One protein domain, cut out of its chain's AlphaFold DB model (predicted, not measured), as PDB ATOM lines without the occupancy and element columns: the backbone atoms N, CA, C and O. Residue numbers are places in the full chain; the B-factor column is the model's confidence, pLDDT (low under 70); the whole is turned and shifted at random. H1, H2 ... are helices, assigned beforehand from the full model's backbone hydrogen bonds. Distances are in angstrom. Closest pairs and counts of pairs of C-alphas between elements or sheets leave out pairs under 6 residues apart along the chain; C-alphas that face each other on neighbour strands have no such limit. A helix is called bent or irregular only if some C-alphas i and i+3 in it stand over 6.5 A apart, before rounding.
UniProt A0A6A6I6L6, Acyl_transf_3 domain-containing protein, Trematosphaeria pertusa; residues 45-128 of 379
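AT A GLANCE: This is residues 45 to 128 of the 379 residues of the protein "Acyl_transf_3 domain-containing protein" of Trematosphaeria pertusa (UniProt A0A6A6I6L6). A long bent helix, H1, runs along a thin rod, and two helices in turn fold back beside it: H2 beside its second arm H1b, making a hairpin at one end, and H3 beside its first arm H1a toward the other end. The two pairs follow one another along the rod, and the first and last printed residues come back together at one end. The printed part has 84 residues with three named helices, H1, H2 and H3, and no named strand; the class is all helix. It is only just loose, close to extended, with a radius of gyration of the C-alphas of 17.7 A and spans of 58 by 18 by 16 A.

IN THESE COORDINATES: H1, residues 46 to 80, begins with C-alpha 46 at (-6.442, -0.492, 49.690). By its hydrogen bonds it was assigned as one helix, but it is bent: C-alphas 66 and 69 are 6.5 A apart. Its arms are H1a, residues 46 to 66, 28.1 A long with a kink of 35 degrees near residue 53, and H1b, residues 69 to 80, 15.5 A. H2, residues 85 to 97, is 18.5 A long. H3, residues 104 to 122, is 29.2 A long and ends with C-alpha 122 at (-11.012, -10.709, 50.528); it is irregular, with C-alphas 105 and 108 7.1 A apart.

HOW THE PARTS SIT: H1a touches H3, closest at the C-alphas of Leu 57 and Cys 109, 5.0 A, at a shallow tilt of 19 degrees, opposite ways. H1b and H2 form a helical hairpin; their closest C-alphas, of Ser 70 and Ala 92, are 4.2 A apart, at a shallow tilt of 29 degrees. H2 and H3 are apart. In H1b and H2 every O i to N i+4 pair is within hydrogen-bond range; in H1a 15 of 17 are, in H3 13 of 15.

THE WHOLE: The C-alphas farthest apart, of Asp 84 and Gly 125, are 58.4 A apart, while those of Ser 45 and Gly 128 are 5.1 A apart. The printed part has no cut. The link from H1 to H2 is tight and that from H2 to H3 short. Mean pLDDT of the printed part is 80.1; residues 52, 55 to 57 and 128 are under 70.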
ATOM      1  N   SER A  45      -2.354   1.459  47.764       73.81
ATOM      2  CA  SER A  45      -2.981   1.049  49.024       73.81
ATOM      3  C   SER A  45      -4.466   0.737  48.826       73.81
ATOM      4  O   SER A  45      -5.130   1.296  47.948       73.81
ATOM      5  N   ARG A  46      -5.009  -0.143  49.676       76.06
ATOM      6  CA  ARG A  46      -6.442  -0.492  49.690       76.06
ATOM      7  C   ARG A  46      -7.333   0.748  49.792       76.06
ATOM      8  O   ARG A  46      -8.314   0.864  49.065       76.06
ATOM      9  N   TYR A  47      -6.949   1.694  50.648       75.25
ATOM     10  CA  TYR A  47      -7.680   2.944  50.842       75.25
ATOM     11  C   TYR A  47      -7.717   3.794  49.567       75.25
ATOM     12  O   TYR A  47      -8.781   4.264  49.177       75.25
ATOM     13  N   GLN A  48      -6.583   3.946  48.875       72.25
ATOM     14  CA  GLN A  48      -6.532   4.690  47.611       72.25
ATOM     15  C   GLN A  48      -7.427   4.050  46.546       72.25
ATOM     16  O   GLN A  48      -8.158   4.758  45.859       72.25
ATOM     17  N   PHE A  49      -7.421   2.716  46.446       74.94
ATOM     18  CA  PHE A  49      -8.296   1.992  45.525       74.94
ATOM     19  C   PHE A  49      -9.781   2.246  45.821       74.94
ATOM     20  O   PHE A  49     -10.504   2.689  44.932       74.94
ATOM     21  N   VAL A  50     -10.228   2.031  47.063       78.44
ATOM     22  CA  VAL A  50     -11.639   2.230  47.438       78.44
ATOM     23  C   VAL A  50     -12.052   3.697  47.299       78.44
ATOM     24  O   VAL A  50     -13.132   3.968  46.787       78.44
ATOM     25  N   ASN A  51     -11.194   4.652  47.671       74.44
ATOM     26  CA  ASN A  51     -11.490   6.081  47.541       74.44
ATOM     27  C   ASN A  51     -11.639   6.514  46.070       74.44
ATOM     28  O   ASN A  51     -12.538   7.279  45.729       74.44
ATOM     29  N   GLU A  52     -10.801   6.002  45.166       67.88
ATOM     30  CA  GLU A  52     -10.973   6.247  43.731       67.88
ATOM     31  C   GLU A  52     -12.280   5.650  43.199       67.88
ATOM     32  O   GLU A  52     -12.975   6.297  42.411       67.88
ATOM     33  N   LYS A  53     -12.644   4.438  43.638       73.31
ATOM     34  CA  LYS A  53     -13.918   3.807  43.269       73.31
ATOM     35  C   LYS A  53     -15.113   4.560  43.843       73.31
ATOM     36  O   LYS A  53     -16.084   4.762  43.125       73.31
ATOM     37  N   TRP A  54     -15.027   5.060  45.073       76.50
ATOM     38  CA  TRP A  54     -16.043   5.929  45.665       76.50
ATOM     39  C   TRP A  54     -16.262   7.185  44.822       76.50
ATOM     40  O   TRP A  54     -17.391   7.478  44.451       76.50
ATOM     41  N   LYS A  55     -15.192   7.886  44.434       67.38
ATOM     42  CA  LYS A  55     -15.299   9.097  43.602       67.38
ATOM     43  C   LYS A  55     -15.893   8.824  42.219       67.38
ATOM     44  O   LYS A  55     -16.600   9.670  41.692       67.38
ATOM     45  N   ARG A  56     -15.603   7.657  41.635       63.59
ATOM     46  CA  ARG A  56     -16.017   7.291  40.268       63.59
ATOM     47  C   ARG A  56     -17.367   6.586  40.181       63.59
ATOM     48  O   ARG A  56     -18.003   6.638  39.140       63.59
ATOM     49  N   LEU A  57     -17.766   5.867  41.226       69.75
ATOM     50  CA  LEU A  57     -18.978   5.044  41.246       69.75
ATOM     51  C   LEU A  57     -19.936   5.523  42.333       69.75
ATOM     52  O   LEU A  57     -21.100   5.782  42.047       69.75
ATOM     53  N   GLY A  58     -19.452   5.685  43.564       72.81
ATOM     54  CA  GLY A  58     -20.268   6.078  44.717       72.81
ATOM     55  C   GLY A  58     -20.855   7.482  44.593       72.81
ATOM     56  O   GLY A  58     -22.070   7.642  44.666       72.81
ATOM     57  N   LEU A  59     -20.015   8.489  44.339       77.81
ATOM     58  CA  LEU A  59     -20.451   9.881  44.228       77.81
ATOM     59  C   LEU A  59     -21.481  10.073  43.096       77.81
ATOM     60  O   LEU A  59     -22.566  10.573  43.402       77.81
ATOM     61  N   PRO A  60     -21.248   9.611  41.846       73.50
ATOM     62  CA  PRO A  60     -22.278   9.656  40.809       73.50
ATOM     63  C   PRO A  60     -23.563   8.921  41.196       73.50
ATOM     64  O   PRO A  60     -24.646   9.417  40.917       73.50
ATOM     65  N   THR A  61     -23.469   7.776  41.885       80.06
ATOM     66  CA  THR A  61     -24.652   7.026  42.345       80.06
ATOM     67  C   THR A  61     -25.510   7.849  43.298       80.06
ATOM     68  O   THR A  61     -26.728   7.905  43.132       80.06
ATOM     69  N   VAL A  62     -24.886   8.472  44.302       84.94
ATOM     70  CA  VAL A  62     -25.586   9.266  45.320       84.94
ATOM     71  C   VAL A  62     -26.208  10.501  44.682       84.94
ATOM     72  O   VAL A  62     -27.411  10.711  44.823       84.94
ATOM     73  N   VAL A  63     -25.413  11.270  43.933       83.12
ATOM     74  CA  VAL A  63     -25.877  12.498  43.273       83.12
ATOM     75  C   VAL A  63     -27.024  12.184  42.321       83.12
ATOM     76  O   VAL A  63     -28.084  12.797  42.422       83.12
ATOM     77  N   TYR A  64     -26.859  11.180  41.457       82.19
ATOM     78  CA  TYR A  64     -27.910  10.776  40.534       82.19
ATOM     79  C   TYR A  64     -29.173  10.341  41.282       82.19
ATOM     80  O   TYR A  64     -30.254  10.820  40.967       82.19
ATOM     81  N   SER A  65     -29.055   9.479  42.299       84.44
ATOM     82  CA  SER A  65     -30.232   8.928  42.986       84.44
ATOM     83  C   SER A  65     -31.073   9.992  43.691       84.44
ATOM     84  O   SER A  65     -32.290   9.838  43.780       84.44
ATOM     85  N   VAL A  66     -30.429  11.054  44.181       85.50
ATOM     86  CA  VAL A  66     -31.089  12.192  44.833       85.50
ATOM     87  C   VAL A  66     -31.691  13.146  43.800       85.50
ATOM     88  O   VAL A  66     -32.855  13.524  43.915       85.50
ATOM     89  N   VAL A  67     -30.919  13.516  42.775       85.56
ATOM     90  CA  VAL A  67     -31.296  14.564  41.817       85.56
ATOM     91  C   VAL A  67     -32.274  14.051  40.764       85.56
ATOM     92  O   VAL A  67     -33.246  14.732  40.446       85.56
ATOM     93  N   SER A  68     -32.066  12.844  40.231       79.94
ATOM     94  CA  SER A  68     -32.800  12.373  39.053       79.94
ATOM     95  C   SER A  68     -34.304  12.320  39.296       79.94
ATOM     96  O   SER A  68     -35.076  12.721  38.437       79.94
ATOM     97  N   LYS A  69     -34.741  11.848  40.470       79.50
ATOM     98  CA  LYS A  69     -36.171  11.720  40.785       79.50
ATOM     99  C   LYS A  69     -36.848  13.086  40.898       79.50
ATOM    100  O   LYS A  69     -37.952  13.250  40.395       79.50
ATOM    101  N   SER A  70     -36.162  14.043  41.517       84.88
ATOM    102  CA  SER A  70     -36.614  15.428  41.651       84.88
ATOM    103  C   SER A  70     -36.781  16.099  40.288       84.88
ATOM    104  O   SER A  70     -37.843  16.639  39.986       84.88
ATOM    105  N   VAL A  71     -35.767  15.977  39.424       83.94
ATOM    106  CA  VAL A  71     -35.796  16.567  38.081       83.94
ATOM    107  C   VAL A  71     -36.856  15.900  37.207       83.94
ATOM    108  O   VAL A  71     -37.612  16.605  36.552       83.94
ATOM    109  N   ILE A  72     -36.980  14.566  37.231       79.81
ATOM    110  CA  ILE A  72     -38.030  13.852  36.482       79.81
ATOM    111  C   ILE A  72     -39.420  14.299  36.934       79.81
ATOM    112  O   ILE A  72     -40.256  14.597  36.087       79.81
ATOM    113  N   ALA A  73     -39.668  14.367  38.246       81.19
ATOM    114  CA  ALA A  73     -40.953  14.811  38.779       81.19
ATOM    115  C   ALA A  73     -41.277  16.245  38.332       81.19
ATOM    116  O   ALA A  73     -42.362  16.493  37.814       81.19
ATOM    117  N   GLY A  74     -40.307  17.159  38.430       83.25
ATOM    118  CA  GLY A  74     -40.470  18.536  37.971       83.25
ATOM    119  C   GLY A  74     -40.707  18.651  36.459       83.25
ATOM    120  O   GLY A  74     -41.567  19.417  36.029       83.25
ATOM    121  N   VAL A  75     -39.995  17.861  35.645       79.44
ATOM    122  CA  VAL A  75     -40.194  17.805  34.186       79.44
ATOM    123  C   VAL A  75     -41.592  17.301  33.852       79.44
ATOM    124  O   VAL A  75     -42.270  17.919  33.040       79.44
ATOM    125  N   ILE A  76     -42.056  16.227  34.490       75.69
ATOM    126  CA  ILE A  76     -43.409  15.701  34.272       75.69
ATOM    127  C   ILE A  76     -44.455  16.754  34.658       75.69
ATOM    128  O   ILE A  76     -45.296  17.102  33.828       75.69
ATOM    129  N   ALA A  77     -44.342  17.329  35.859       82.00
ATOM    130  CA  ALA A  77     -45.249  18.359  36.356       82.00
ATOM    131  C   ALA A  77     -45.325  19.569  35.409       82.00
ATOM    132  O   ALA A  77     -46.404  20.087  35.124       82.00
ATOM    133  N   ARG A  78     -44.180  20.014  34.876       88.19
ATOM    134  CA  ARG A  78     -44.123  21.213  34.037       88.19
ATOM    135  C   ARG A  78     -44.460  20.958  32.571       88.19
ATOM    136  O   ARG A  78     -45.151  21.776  31.964       88.19
ATOM    137  N   VAL A  79     -43.900  19.905  31.979       77.69
ATOM    138  CA  VAL A  79     -43.936  19.647  30.530       77.69
ATOM    139  C   VAL A  79     -45.182  18.860  30.149       77.69
ATOM    140  O   VAL A  79     -45.862  19.246  29.201       77.69
ATOM    141  N   ARG A  80     -45.502  17.794  30.893       76.31
ATOM    142  CA  ARG A  80     -46.686  16.965  30.629       76.31
ATOM    143  C   ARG A  80     -47.935  17.593  31.238       76.31
ATOM    144  O   ARG A  80     -48.891  17.866  30.522       76.31
ATOM    145  N   ASP A  81     -47.888  17.877  32.537       79.25
ATOM    146  CA  ASP A  81     -49.079  18.264  33.307       79.25
ATOM    147  C   ASP A  81     -49.349  19.781  33.281       79.25
ATOM    148  O   ASP A  81     -50.396  20.235  33.736       79.25
ATOM    149  N   ARG A  82     -48.429  20.569  32.699       85.88
ATOM    150  CA  ARG A  82     -48.527  22.032  32.518       85.88
ATOM    151  C   ARG A  82     -48.828  22.803  33.812       85.88
ATOM    152  O   ARG A  82     -49.494  23.834  33.770       85.88
ATOM    153  N   LEU A  83     -48.309  22.323  34.940       87.00
ATOM    154  CA  LEU A  83     -48.492  22.939  36.255       87.00
ATOM    155  C   LEU A  83     -47.616  24.190  36.443       87.00
ATOM    156  O   LEU A  83     -46.563  24.339  35.812       87.00
ATOM    157  N   ASP A  84     -48.038  25.058  37.365       88.56
ATOM    158  CA  ASP A  84     -47.318  26.273  37.755       88.56
ATOM    159  C   ASP A  84     -46.023  25.980  38.528       88.56
ATOM    160  O   ASP A  84     -45.877  24.959  39.205       88.56
ATOM    161  N   TRP A  85     -45.077  26.923  38.479       85.38
ATOM    162  CA  TRP A  85     -43.740  26.774  39.068       85.38
ATOM    163  C   TRP A  85     -43.730  26.515  40.579       85.38
ATOM    164  O   TRP A  85     -42.836  25.823  41.067       85.38
ATOM    165  N   SER A  86     -44.718  27.022  41.319       80.44
ATOM    166  CA  SER A  86     -44.872  26.735  42.749       80.44
ATOM    167  C   SER A  86     -45.137  25.249  43.004       80.44
ATOM    168  O   SER A  86     -44.545  24.666  43.911       80.44
ATOM    169  N   THR A  87     -45.963  24.625  42.164       84.62
ATOM    170  CA  THR A  87     -46.330  23.206  42.253       84.62
ATOM    171  C   THR A  87     -45.225  22.312  41.692       84.62
ATOM    172  O   THR A  87     -44.934  21.251  42.236       84.62
ATOM    173  N   VAL A  88     -44.516  22.767  40.654       86.06
ATOM    174  CA  VAL A  88     -43.304  22.094  40.154       86.06
ATOM    175  C   VAL A  88     -42.239  22.006  41.252       86.06
ATOM    176  O   VAL A  88     -41.609  20.963  41.419       86.06
ATOM    177  N   GLY A  89     -42.055  23.083  42.023       84.44
ATOM    178  CA  GLY A  89     -41.125  23.114  43.149       84.44
ATOM    179  C   GLY A  89     -41.486  22.113  44.250       84.44
ATOM    180  O   GLY A  89     -40.603  21.399  44.731       84.44
ATOM    181  N   SER A  90     -42.769  22.014  44.619       85.50
ATOM    182  CA  SER A  90     -43.224  21.043  45.623       85.50
ATOM    183  C   SER A  90     -43.068  19.598  45.147       85.50
ATOM    184  O   SER A  90     -42.502  18.786  45.874       85.50
ATOM    185  N   GLU A  91     -43.456  19.290  43.907       82.38
ATOM    186  CA  GLU A  91     -43.307  17.949  43.317       82.38
ATOM    187  C   GLU A  91     -41.833  17.526  43.214       82.38
ATOM    188  O   GLU A  91     -41.452  16.404  43.562       82.38
ATOM    189  N   ALA A  92     -40.959  18.447  42.796       83.38
ATOM    190  CA  ALA A  92     -39.524  18.202  42.750       83.38
ATOM    191  C   ALA A  92     -38.959  17.915  44.152       83.38
ATOM    192  O   ALA A  92     -38.122  17.020  44.322       83.38
ATOM    193  N   TRP A  93     -39.419  18.645  45.169       86.81
ATOM    194  CA  TRP A  93     -38.979  18.481  46.552       86.81
ATOM    195  C   TRP A  93     -39.467  17.172  47.182       86.81
ATOM    196  O   TRP A  93     -38.691  16.453  47.824       86.81
ATOM    197  N   ASP A  94     -40.716  16.793  46.932       83.56
ATOM    198  CA  ASP A  94     -41.255  15.501  47.353       83.56
ATOM    199  C   ASP A  94     -40.563  14.340  46.622       83.56
ATOM    200  O   ASP A  94     -40.297  13.281  47.211       83.56
ATOM    201  N   GLY A  95     -40.123  14.571  45.383       79.94
ATOM    202  CA  GLY A  95     -39.199  13.707  44.657       79.94
ATOM    203  C   GLY A  95     -37.925  13.395  45.450       79.94
ATOM    204  O   GLY A  95     -37.566  12.223  45.563       79.94
ATOM    205  N   VAL A  96     -37.282  14.397  46.063       84.94
ATOM    206  CA  VAL A  96     -36.079  14.214  46.905       84.94
ATOM    207  C   VAL A  96     -36.406  13.447  48.187       84.94
ATOM    208  O   VAL A  96     -35.751  12.452  48.509       84.94
ATOM    209  N   ARG A  97     -37.443  13.867  48.922       86.06
ATOM    210  CA  ARG A  97     -37.823  13.255  50.212       86.06
ATOM    211  C   ARG A  97     -38.212  11.785  50.089       86.06
ATOM    212  O   ARG A  97     -38.010  10.995  51.016       86.06
ATOM    213  N   SER A  98     -38.774  11.417  48.944       82.31
ATOM    214  CA  SER A  98     -39.235  10.064  48.647       82.31
ATOM    215  C   SER A  98     -38.136   9.142  48.103       82.31
ATOM    216  O   SER A  98     -38.414   7.983  47.775       82.31
ATOM    217  N   VAL A  99     -36.885   9.606  47.998       83.25
ATOM    218  CA  VAL A  99     -35.760   8.735  47.647       83.25
ATOM    219  C   VAL A  99     -35.522   7.737  48.782       83.25
ATOM    220  O   VAL A  99     -35.361   8.080  49.955       83.25
ATOM    221  N   ARG A 100     -35.527   6.454  48.424       83.69
ATOM    222  CA  ARG A 100     -35.115   5.342  49.295       83.69
ATOM    223  C   ARG A 100     -34.132   4.479  48.519       83.69
ATOM    224  O   ARG A 100     -34.525   3.971  47.474       83.69
ATOM    225  N   GLY A 101     -32.902   4.330  48.994       84.31
ATOM    226  CA  GLY A 101     -31.874   3.567  48.281       84.31
ATOM    227  C   GLY A 101     -31.476   4.168  46.927       84.31
ATOM    228  O   GLY A 101     -31.819   5.304  46.597       84.31
ATOM    229  N   VAL A 102     -30.736   3.381  46.153       83.44
ATOM    230  CA  VAL A 102     -30.223   3.759  44.829       83.44
ATOM    231  C   VAL A 102     -31.356   3.824  43.801       83.44
ATOM    232  O   VAL A 102     -32.288   3.025  43.857       83.44
ATOM    233  N   ARG A 103     -31.310   4.773  42.854       81.81
ATOM    234  CA  ARG A 103     -32.388   4.990  41.872       81.81
ATOM    235  C   ARG A 103     -31.916   4.985  40.431       81.81
ATOM    236  O   ARG A 103     -30.795   5.360  40.122       81.81
ATOM    237  N   GLY A 104     -32.829   4.587  39.545       73.19
ATOM    238  CA  GLY A 104     -32.605   4.579  38.104       73.19
ATOM    239  C   GLY A 104     -31.429   3.684  37.690       73.19
ATOM    240  O   GLY A 104     -31.185   2.666  38.345       73.19
ATOM    241  N   PRO A 105     -30.711   4.027  36.609       72.12
ATOM    242  CA  PRO A 105     -29.692   3.176  36.012       72.12
ATOM    243  C   PRO A 105     -28.444   2.992  36.884       72.12
ATOM    244  O   PRO A 105     -27.738   2.020  36.678       72.12
ATOM    245  N   VAL A 106     -28.164   3.845  37.877       77.38
ATOM    246  CA  VAL A 106     -26.912   3.787  38.667       77.38
ATOM    247  C   VAL A 106     -26.864   2.664  39.719       77.38
ATOM    248  O   VAL A 106     -25.889   2.562  40.464       77.38
ATOM    249  N   TRP A 107     -27.868   1.780  39.778       81.25
ATOM    250  CA  TRP A 107     -27.873   0.606  40.670       81.25
ATOM    251  C   TRP A 107     -26.632  -0.280  40.492       81.25
ATOM    252  O   TRP A 107     -26.085  -0.799  41.468       81.25
ATOM    253  N   TYR A 108     -26.133  -0.410  39.261       74.31
ATOM    254  CA  TYR A 108     -24.923  -1.179  39.003       74.31
ATOM    255  C   TYR A 108     -23.691  -0.492  39.612       74.31
ATOM    256  O   TYR A 108     -22.817  -1.181  40.126       74.31
ATOM    257  N   CYS A 109     -23.595   0.849  39.593       76.25
ATOM    258  CA  CYS A 109     -22.437   1.569  40.135       76.25
ATOM    259  C   CYS A 109     -22.286   1.226  41.618       76.25
ATOM    260  O   CYS A 109     -21.181   0.947  42.086       76.25
ATOM    261  N   ALA A 110     -23.416   1.179  42.328       82.31
ATOM    262  CA  ALA A 110     -23.483   0.750  43.714       82.31
ATOM    263  C   ALA A 110     -23.058  -0.715  43.887       82.31
ATOM    264  O   ALA A 110     -22.206  -1.011  44.723       82.31
ATOM    265  N   LEU A 111     -23.594  -1.629  43.070       83.06
ATOM    266  CA  LEU A 111     -23.237  -3.051  43.121       83.06
ATOM    267  C   LEU A 111     -21.739  -3.287  42.877       83.06
ATOM    268  O   LEU A 111     -21.118  -4.131  43.519       83.06
ATOM    269  N   LEU A 112     -21.131  -2.528  41.974       77.88
ATOM    270  CA  LEU A 112     -19.725  -2.696  41.619       77.88
ATOM    271  C   LEU A 112     -18.782  -2.041  42.600       77.88
ATOM    272  O   LEU A 112     -17.709  -2.583  42.845       77.88
ATOM    273  N   LEU A 113     -19.212  -0.952  43.234       80.38
ATOM    274  CA  LEU A 113     -18.542  -0.453  44.421       80.38
ATOM    275  C   LEU A 113     -18.550  -1.517  45.531       80.38
ATOM    276  O   LEU A 113     -17.516  -1.731  46.158       80.38
ATOM    277  N   ILE A 114     -19.667  -2.228  45.736       87.56
ATOM    278  CA  ILE A 114     -19.730  -3.349  46.687       87.56
ATOM    279  C   ILE A 114     -18.748  -4.451  46.280       87.56
ATOM    280  O   ILE A 114     -17.956  -4.882  47.113       87.56
ATOM    281  N   PHE A 115     -18.735  -4.874  45.014       84.19
ATOM    282  CA  PHE A 115     -17.776  -5.876  44.539       84.19
ATOM    283  C   PHE A 115     -16.319  -5.428  44.699       84.19
ATOM    284  O   PHE A 115     -15.496  -6.224  45.142       84.19
ATOM    285  N   ASP A 116     -16.000  -4.163  44.419       81.50
ATOM    286  CA  ASP A 116     -14.664  -3.595  44.609       81.50
ATOM    287  C   ASP A 116     -14.255  -3.580  46.092       81.50
ATOM    288  O   ASP A 116     -13.118  -3.922  46.421       81.50
ATOM    289  N   VAL A 117     -15.173  -3.228  46.998       85.38
ATOM    290  CA  VAL A 117     -14.934  -3.262  48.450       85.38
ATOM    291  C   VAL A 117     -14.737  -4.700  48.931       85.38
ATOM    292  O   VAL A 117     -13.753  -4.981  49.613       85.38
ATOM    293  N   VAL A 118     -15.612  -5.628  48.534       86.56
ATOM    294  CA  VAL A 118     -15.491  -7.056  48.867       86.56
ATOM    295  C   VAL A 118     -14.170  -7.618  48.343       86.56
ATOM    296  O   VAL A 118     -13.448  -8.278  49.085       86.56
ATOM    297  N   TYR A 119     -13.795  -7.305  47.101       81.81
ATOM    298  CA  TYR A 119     -12.513  -7.703  46.528       81.81
ATOM    299  C   TYR A 119     -11.329  -7.148  47.336       81.81
ATOM    300  O   TYR A 119     -10.406  -7.895  47.661       81.81
ATOM    301  N   ALA A 120     -11.379  -5.871  47.734       82.19
ATOM    302  CA  ALA A 120     -10.341  -5.245  48.554       82.19
ATOM    303  C   ALA A 120     -10.198  -5.870  49.954       82.19
ATOM    304  O   ALA A 120      -9.094  -5.892  50.510       82.19
ATOM    305  N   VAL A 121     -11.296  -6.385  50.514       86.88
ATOM    306  CA  VAL A 121     -11.327  -7.079  51.810       86.88
ATOM    307  C   VAL A 121     -10.830  -8.519  51.691       86.88
ATOM    308  O   VAL A 121      -9.986  -8.930  52.480       86.88
ATOM    309  N   VAL A 122     -11.312  -9.275  50.701       85.25
ATOM    310  CA  VAL A 122     -11.012 -10.709  50.528       85.25
ATOM    311  C   VAL A 122      -9.599 -10.945  49.987       85.25
ATOM    312  O   VAL A 122      -8.975 -11.960  50.294       85.25
ATOM    313  N   ARG A 123      -9.061 -10.018  49.184       80.50
ATOM    314  CA  ARG A 123      -7.726 -10.131  48.572       80.50
ATOM    315  C   ARG A 123      -6.802  -8.983  48.993       80.50
ATOM    316  O   ARG A 123      -6.330  -8.230  48.146       80.50
ATOM    317  N   PRO A 124      -6.456  -8.846  50.287       79.12
ATOM    318  CA  PRO A 124      -5.604  -7.749  50.744       79.12
ATOM    319  C   PRO A 124      -4.186  -7.813  50.154       79.12
ATOM    320  O   PRO A 124      -3.582  -6.769  49.923       79.12
ATOM    321  N   GLY A 125      -3.679  -9.017  49.850       77.81
ATOM    322  CA  GLY A 125      -2.363  -9.232  49.231       77.81
ATOM    323  C   GLY A 125      -2.246  -8.747  47.780       77.81
ATOM    324  O   GLY A 125      -1.137  -8.600  47.270       77.81
ATOM    325  N   ASP A 126      -3.373  -8.441  47.129       73.56
ATOM    326  CA  ASP A 126      -3.403  -7.879  45.775       73.56
ATOM    327  C   ASP A 126      -3.103  -6.369  45.745       73.56
ATOM    328  O   ASP A 126      -3.007  -5.785  44.656       73.56
ATOM    329  N   PHE A 127      -2.949  -5.748  46.921       75.19
ATOM    330  CA  PHE A 127      -2.690  -4.326  47.132       75.19
ATOM    331  C   PHE A 127      -1.330  -4.108  47.798       75.19
ATOM    332  O   PHE A 127      -0.809  -4.958  48.516       75.19
ATOM    333  N   GLY A 128      -0.728  -2.948  47.548       64.38
ATOM    334  CA  GLY A 128       0.547  -2.581  48.159       64.38
ATOM    335  C   GLY A 128       0.364  -2.047  49.565       64.38
ATOM    336  O   GLY A 128      -0.573  -1.295  49.836       64.38
TER     337      GLY A 128